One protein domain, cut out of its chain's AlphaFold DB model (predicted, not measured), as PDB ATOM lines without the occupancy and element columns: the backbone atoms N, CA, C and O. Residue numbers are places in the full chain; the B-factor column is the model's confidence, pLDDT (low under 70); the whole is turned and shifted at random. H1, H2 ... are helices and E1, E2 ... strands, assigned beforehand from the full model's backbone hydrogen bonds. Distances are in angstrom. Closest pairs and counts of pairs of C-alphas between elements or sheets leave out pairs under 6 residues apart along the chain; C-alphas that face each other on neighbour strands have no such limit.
ATOM      1  N   ALA A  22     279.290 259.316 415.330       90.56
ATOM      2  CA  ALA A  22     278.177 258.406 415.071       90.56
ATOM      3  C   ALA A  22     276.812 258.981 415.494       90.56
ATOM      4  O   ALA A  22     275.797 258.663 414.881       90.56
ATOM      5  N   VAL A  23     276.773 259.848 416.513       92.88
ATOM      6  CA  VAL A  23     275.566 260.601 416.906       92.88
ATOM      7  C   VAL A  23     275.250 261.690 415.905       92.88
ATOM      8  O   VAL A  23     274.088 261.865 415.554       92.88
ATOM      9  N   THR A  24     276.269 262.399 415.429       92.56
ATOM     10  CA  THR A  24     276.083 263.439 414.412       92.56
ATOM     11  C   THR A  24     275.530 262.831 413.125       92.56
ATOM     12  O   THR A  24     274.517 263.297 412.618       92.56
ATOM     13  N   ILE A  25     276.124 261.727 412.665       94.94
ATOM     14  CA  ILE A  25     275.668 261.017 411.468       94.94
ATOM     15  C   ILE A  25     274.274 260.412 411.665       94.94
ATOM     16  O   ILE A  25     273.443 260.534 410.776       94.94
ATOM     17  N   GLU A  26     273.973 259.787 412.812       95.94
ATOM     18  CA  GLU A  26     272.624 259.242 413.042       95.94
ATOM     19  C   GLU A  26     271.559 260.345 413.033       95.94
ATOM     20  O   GLU A  26     270.488 260.146 412.467       95.94
ATOM     21  N   ARG A  27     271.846 261.512 413.624       95.56
ATOM     22  CA  ARG A  27     270.931 262.662 413.594       95.56
ATOM     23  C   ARG A  27     270.686 263.160 412.179       95.56
ATOM     24  O   ARG A  27     269.538 263.427 411.849       95.56
ATOM     25  N   GLU A  28     271.736 263.239 411.368       95.94
ATOM     26  CA  GLU A  28     271.628 263.643 409.966       95.94
ATOM     27  C   GLU A  28     270.800 262.639 409.152       95.94
ATOM     28  O   GLU A  28     269.931 263.025 408.380       95.94
ATOM     29  N   LEU A  29     270.991 261.339 409.398       96.31
ATOM     30  CA  LEU A  29     270.227 260.262 408.757       96.31
ATOM     31  C   LEU A  29     268.792 260.114 409.293       96.31
ATOM     32  O   LEU A  29     267.972 259.420 408.692       96.31
ATOM     33  N   GLY A  30     268.481 260.713 410.442       96.56
ATOM     34  CA  GLY A  30     267.140 260.777 411.021       96.56
ATOM     35  C   GLY A  30     266.597 259.476 411.626       96.56
ATOM     36  O   GLY A  30     265.503 259.491 412.192       96.56
ATOM     37  N   SER A  31     267.315 258.349 411.554       97.25
ATOM     38  CA  SER A  31     266.919 257.108 412.234       97.25
ATOM     39  C   SER A  31     268.090 256.135 412.451       97.25
ATOM     40  O   SER A  31     269.030 256.121 411.651       97.25
ATOM     41  N   PRO A  32     268.020 255.254 413.470       97.31
ATOM     42  CA  PRO A  32     268.990 254.169 413.633       97.31
ATOM     43  C   PRO A  32     268.981 253.181 412.460       97.31
ATOM     44  O   PRO A  32     270.030 252.647 412.127       97.31
ATOM     45  N   GLY A  33     267.828 252.962 411.810       97.88
ATOM     46  CA  GLY A  33     267.722 252.067 410.652       97.88
ATOM     47  C   GLY A  33     268.484 252.593 409.433       97.88
ATOM     48  O   GLY A  33     269.259 251.857 408.834       97.88
ATOM     49  N   ALA A  34     268.352 253.887 409.127       96.75
ATOM     50  CA  ALA A  34     269.126 254.524 408.059       96.75
ATOM     51  C   ALA A  34     270.638 254.523 408.358       96.75
ATOM     52  O   ALA A  34     271.453 254.374 407.450       96.75
ATOM     53  N   PHE A  35     271.028 254.649 409.632       96.81
ATOM     54  CA  PHE A  35     272.422 254.458 410.037       96.81
ATOM     55  C   PHE A  35     272.882 253.018 409.797       96.81
ATOM     56  O   PHE A  35     273.955 252.810 409.234       96.81
ATOM     57  N   GLU A  36     272.083 252.026 410.194       96.56
ATOM     58  CA  GLU A  36     272.414 250.605 410.059       96.56
ATOM     59  C   GLU A  36     272.567 250.172 408.590       96.56
ATOM     60  O   GLU A  36     273.458 249.382 408.278       96.56
ATOM     61  N   GLU A  37     271.775 250.735 407.673       95.69
ATOM     62  CA  GLU A  37     271.872 250.465 406.229       95.69
ATOM     63  C   GLU A  37     273.248 250.819 405.637       95.69
ATOM     64  O   GLU A  37     273.706 250.162 404.702       95.69
ATOM     65  N   ILE A  38     273.930 251.824 406.197       94.19
ATOM     66  CA  ILE A  38     275.225 252.318 405.700       94.19
ATOM     67  C   ILE A  38     276.383 251.816 406.575       94.19
ATOM     68  O   ILE A  38     277.437 251.425 406.075       94.19
ATOM     69  N   PHE A  39     276.186 251.822 407.894       93.50
ATOM     70  CA  PHE A  39     277.209 251.623 408.923       93.50
ATOM     71  C   PHE A  39     276.816 250.547 409.951       93.50
ATOM     72  O   PHE A  39     277.228 250.610 411.109       93.50
ATOM     73  N   GLY A  40     276.033 249.538 409.560       94.25
ATOM     74  CA  GLY A  40     275.538 248.508 410.484       94.25
ATOM     75  C   GLY A  40     276.629 247.686 411.176       94.25
ATOM     76  O   GLY A  40     276.433 247.220 412.299       94.25
ATOM     77  N   ILE A  41     277.802 247.549 410.552       94.25
ATOM     78  CA  ILE A  41     278.975 246.885 411.130       94.25
ATOM     79  C   ILE A  41     280.162 247.847 411.093       94.25
ATOM     80  O   ILE A  41     280.607 248.254 410.021       94.25
ATOM     81  N   LEU A  42     280.713 248.152 412.266       91.06
ATOM     82  CA  LEU A  42     281.936 248.930 412.427       91.06
ATOM     83  C   LEU A  42     283.060 248.014 412.908       91.06
ATOM     84  O   LEU A  42     282.965 247.424 413.981       91.06
ATOM     85  N   LEU A  43     284.132 247.915 412.125       89.56
ATOM     86  CA  LEU A  43     285.362 247.227 412.515       89.56
ATOM     87  C   LEU A  43     286.423 248.272 412.883       89.56
ATOM     88  O   LEU A  43     286.893 249.004 412.013       89.56
ATOM     89  N   LEU A  44     286.787 248.347 414.162       86.69
ATOM     90  CA  LEU A  44     287.628 249.398 414.742       86.69
ATOM     91  C   LEU A  44     288.957 248.844 415.276       86.69
ATOM     92  O   LEU A  44     289.103 247.647 415.523       86.69
ATOM     93  N   ASP A  45     289.933 249.727 415.483       83.06
ATOM     94  CA  ASP A  45     291.106 249.391 416.298       83.06
ATOM     95  C   ASP A  45     290.778 249.479 417.786       83.06
ATOM     96  O   ASP A  45     289.848 250.170 418.194       83.06
ATOM     97  N   ARG A  46     291.596 248.828 418.618       81.62
ATOM     98  CA  ARG A  46     291.519 248.918 420.087       81.62
ATOM     99  C   ARG A  46     292.140 250.212 420.630       81.62
ATOM    100  O   ARG A  46     292.905 250.177 421.590       81.62
ATOM    101  N   SER A  47     291.897 251.345 419.973       79.56
ATOM    102  CA  SER A  47     292.332 252.638 420.507       79.56
ATOM    103  C   SER A  47     291.378 253.087 421.617       79.56
ATOM    104  O   SER A  47     290.179 252.816 421.551       79.56
ATOM    105  N   ALA A  48     291.894 253.830 422.601       81.31
ATOM    106  CA  ALA A  48     291.086 254.338 423.716       81.31
ATOM    107  C   ALA A  48     289.913 255.234 423.255       81.31
ATOM    108  O   ALA A  48     288.873 255.369 423.909       81.31
ATOM    109  N   GLU A  49     290.049 255.830 422.069       79.50
ATOM    110  CA  GLU A  49     289.003 256.611 421.411       79.50
ATOM    111  C   GLU A  49     287.777 255.761 421.056       79.50
ATOM    112  O   GLU A  49     286.681 256.302 420.939       79.50
ATOM    113  N   PHE A  50     287.914 254.439 420.972       83.44
ATOM    114  CA  PHE A  50     286.830 253.509 420.671       83.44
ATOM    115  C   PHE A  50     286.437 252.619 421.853       83.44
ATOM    116  O   PHE A  50     285.634 251.720 421.655       83.44
ATOM    117  N   ASP A  51     286.912 252.868 423.078       85.00
ATOM    118  CA  ASP A  51     286.631 251.995 424.237       85.00
ATOM    119  C   ASP A  51     285.143 251.913 424.630       85.00
ATOM    120  O   ASP A  51     284.678 250.890 425.135       85.00
ATOM    121  N   ASP A  52     284.366 252.974 424.385       88.62
ATOM    122  CA  ASP A  52     282.925 253.000 424.680       88.62
ATOM    123  C   ASP A  52     282.110 252.399 423.523       88.62
ATOM    124  O   ASP A  52     281.315 253.085 422.874       88.62
ATOM    125  N   TRP A  53     282.306 251.103 423.256       89.25
ATOM    126  CA  TRP A  53     281.542 250.377 422.234       89.25
ATOM    127  C   TRP A  53     280.036 250.481 422.474       89.25
ATOM    128  O   TRP A  53     279.265 250.657 421.534       89.25
ATOM    129  N   ALA A  54     279.606 250.419 423.737       91.12
ATOM    130  CA  ALA A  54     278.196 250.458 424.079       91.12
ATOM    131  C   ALA A  54     277.588 251.816 423.699       91.12
ATOM    132  O   ALA A  54     276.478 251.864 423.177       91.12
ATOM    133  N   GLY A  55     278.298 252.924 423.928       91.56
ATOM    134  CA  GLY A  55     277.872 254.253 423.488       91.56
ATOM    135  C   GLY A  55     277.838 254.423 421.984       91.56
ATOM    136  O   GLY A  55     276.942 255.096 421.475       91.56
ATOM    137  N   MET A  56     278.752 253.769 421.273       90.62
ATOM    138  CA  MET A  56     278.741 253.750 419.813       90.62
ATOM    139  C   MET A  56     277.549 252.961 419.260       90.62
ATOM    140  O   MET A  56     276.892 253.435 418.337       90.62
ATOM    141  N   GLU A  57     277.225 251.801 419.838       94.88
ATOM    142  CA  GLU A  57     276.108 250.970 419.377       94.88
ATOM    143  C   GLU A  57     274.733 251.545 419.728       94.88
ATOM    144  O   GLU A  57     273.809 251.409 418.928       94.88
ATOM    145  N   ARG A  58     274.557 252.163 420.905       95.38
ATOM    146  CA  ARG A  58     273.262 252.720 421.350       95.38
ATOM    147  C   ARG A  58     272.782 253.791 420.385       95.38
ATOM    148  O   ARG A  58     273.576 254.659 420.077       95.38
ATOM    149  N   SER A  59     271.516 253.800 419.979       96.44
ATOM    150  CA  SER A  59     270.908 254.915 419.232       96.44
ATOM    151  C   SER A  59     270.791 256.172 420.106       96.44
ATOM    152  O   SER A  59     270.552 256.077 421.310       96.44
ATOM    153  N   CYS A  60     270.946 257.360 419.514       95.00
ATOM    154  CA  CYS A  60     270.620 258.636 420.163       95.00
ATOM    155  C   CYS A  60     269.227 259.174 419.817       95.00
ATOM    156  O   CYS A  60     268.849 260.220 420.343       95.00
ATOM    157  N   LEU A  61     268.502 258.515 418.911       96.44
ATOM    158  CA  LEU A  61     267.171 258.931 418.464       96.44
ATOM    159  C   LEU A  61     266.060 258.063 419.058       96.44
ATOM    160  O   LEU A  61     264.962 258.557 419.301       96.44
ATOM    161  N   VAL A  62     266.340 256.779 419.300       97.44
ATOM    162  CA  VAL A  62     265.365 255.816 419.816       97.44
ATOM    163  C   VAL A  62     265.934 255.136 421.057       97.44
ATOM    164  O   VAL A  62     266.927 254.410 420.994       97.44
ATOM    165  N   GLU A  63     265.292 255.366 422.200       95.69
ATOM    166  CA  GLU A  63     265.701 254.770 423.470       95.69
ATOM    167  C   GLU A  63     265.681 253.235 423.398       95.69
ATOM    168  O   GLU A  63     264.738 252.625 422.894       95.69
ATOM    169  N   GLY A  64     266.755 252.600 423.874       94.88
ATOM    170  CA  GLY A  64     266.911 251.142 423.860       94.88
ATOM    171  C   GLY A  64     267.236 250.530 422.491       94.88
ATOM    172  O   GLY A  64     267.573 249.347 422.431       94.88
ATOM    173  N   ALA A  65     267.191 251.302 421.402       97.00
ATOM    174  CA  ALA A  65     267.595 250.824 420.085       97.00
ATOM    175  C   ALA A  65     269.121 250.854 419.910       97.00
ATOM    176  O   ALA A  65     269.853 251.553 420.618       97.00
ATOM    177  N   ARG A  66     269.598 250.108 418.910       96.31
ATOM    178  CA  ARG A  66     270.983 250.166 418.435       96.31
ATOM    179  C   ARG A  66     271.029 250.756 417.033       96.31
ATOM    180  O   ARG A  66     270.125 250.494 416.249       96.31
ATOM    181  N   ARG A  67     272.084 251.515 416.739       96.19
ATOM    182  CA  ARG A  67     272.386 252.052 415.404       96.19
ATOM    183  C   ARG A  67     273.324 251.138 414.604       96.19
ATOM    184  O   ARG A  67     273.283 251.138 413.385       96.19
ATOM    185  N   CYS A  68     274.191 250.377 415.277       96.12
ATOM    186  CA  CYS A  68     275.186 249.508 414.640       96.12
ATOM    187  C   CYS A  68     275.722 248.441 415.604       96.12
ATOM    188  O   CYS A  68     275.333 248.388 416.774       96.12
ATOM    189  N   ARG A  69     276.662 247.626 415.113       95.81
ATOM    190  CA  ARG A  69     277.482 246.694 415.895       95.81
ATOM    191  C   ARG A  69     278.961 247.024 415.772       95.81
ATOM    192  O   ARG A  69     279.451 247.221 414.661       95.81
ATOM    193  N   VAL A  70     279.668 247.041 416.896       92.75
ATOM    194  CA  VAL A  70     281.104 247.326 416.956       92.75
ATOM    195  C   VAL A  70     281.890 246.033 417.142       92.75
ATOM    196  O   VAL A  70     281.623 245.229 418.031       92.75
ATOM    197  N   PHE A  71     282.900 245.855 416.301       91.19
ATOM    198  CA  PHE A  71     283.888 244.791 416.378       91.19
ATOM    199  C   PHE A  71     285.281 245.410 416.401       91.19
ATOM    200  O   PHE A  71     285.501 246.482 415.841       91.19
ATOM    201  N   TYR A  72     286.237 244.709 417.004       88.94
ATOM    202  CA  TYR A  72     287.623 245.158 417.063       88.94
ATOM    203  C   TYR A  72     288.534 244.215 416.300       88.94
ATOM    204  O   TYR A  72     288.350 242.998 416.341       88.94
ATOM    205  N   CYS A  73     289.551 244.776 415.655       83.56
ATOM    206  CA  CYS A  73     290.645 243.987 415.111       83.56
ATOM    207  C   CYS A  73     291.393 243.229 416.214       83.56
ATOM    208  O   CYS A  73     291.442 243.645 417.380       83.56
TER     209      CYS A  73
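AT A GLANCE: This is residues 22 to 73 of the 169 residues of an uncharacterized protein of Eggerthellaceae bacterium (UniProt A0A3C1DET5). A ribbon of two short parallel strands, E1 and E2, lies toward one end of the longest axis, and two short helices, H1 and H2, which meet at a corner, lie toward the other. A third short helix, H3, sits between these ends, beside E2; residues 45 to 52 loop round from the end of E1 to reach it, and residues 58 to 68 run from it toward the end with H1 and H2, then turn back into E2. The printed part has 52 residues with three named helices and two named strands, in the order H1, H2, E1, H3, E2, and its class is mixed, helices and strands. The sheet has the order E1, E2 and is parallel. The whole is compact, with a radius of gyration of the C-alphas of 10.5 A, and only just elongated, with spans of 28 by 19 by 17 A.

HOW THE PARTS SIT: H1, residues 22 to 29, and H2, residues 32 to 39, touch only at the corner by their tight link; their closest C-alphas, those of Glu 26 and Phe 35, are 5.7 A apart. Their lines are only just about perpendicular, at 72 degrees. A tight link of one residue leads from H2 to E1, residues 41 to 44. E1 and E2, residues 69 to 72, are parallel neighbours at 28 degrees, and C-alphas 43 and 71, which face each other, are 4.8 A apart. N 42 and O 69, at 2.9 A, and N 71 and O 42, at 2.8 A, are within hydrogen-bond range. With H3, residues 53 to 57, the two strands form a strand-helix-strand unit, two parallel neighbour strands with a helix between them along the chain, and its crossover is right-handed. The closest C-alphas of H3 and E2, those of Glu 57 and Arg 69, are 5.7 A apart. E1 and H3 are near each other, with 5 pairs of C-alphas within 10 A. H1 and H3 are close but not clearly touching; their closest C-alphas, those of Ala 22 and Met 56, are 6.7 A apart. H1 is apart from E1 and E2, and H2 is apart from H3 and E2. Every O i to N i+4 pair is within hydrogen-bond range in H1 and H3, and 3 of 4 are in H2.

IN THESE COORDINATES: H1 begins at C-alpha 22, at (278.177, 258.406, 415.071), and measures 10.3 A from first to last C-alpha. H2 measures 9.8 A, E1 9.7 A and H3 6.2 A. E1 begins at C-alpha 41, at (278.975, 246.885, 411.130). E2 measures 10.3 A and ends at C-alpha 72, at (287.623, 245.158, 417.063).

THE WHOLE: The two C-alphas farthest apart, those of Gly 30 and Cys 73, are 29.2 A apart. The printed part has no cut. The link from E1 to H3, 8 residues, is short, and the link from H3 to E2, 11 residues, is long. The mean pLDDT of the printed part of this model is 92.3, and no printed residue is under 70.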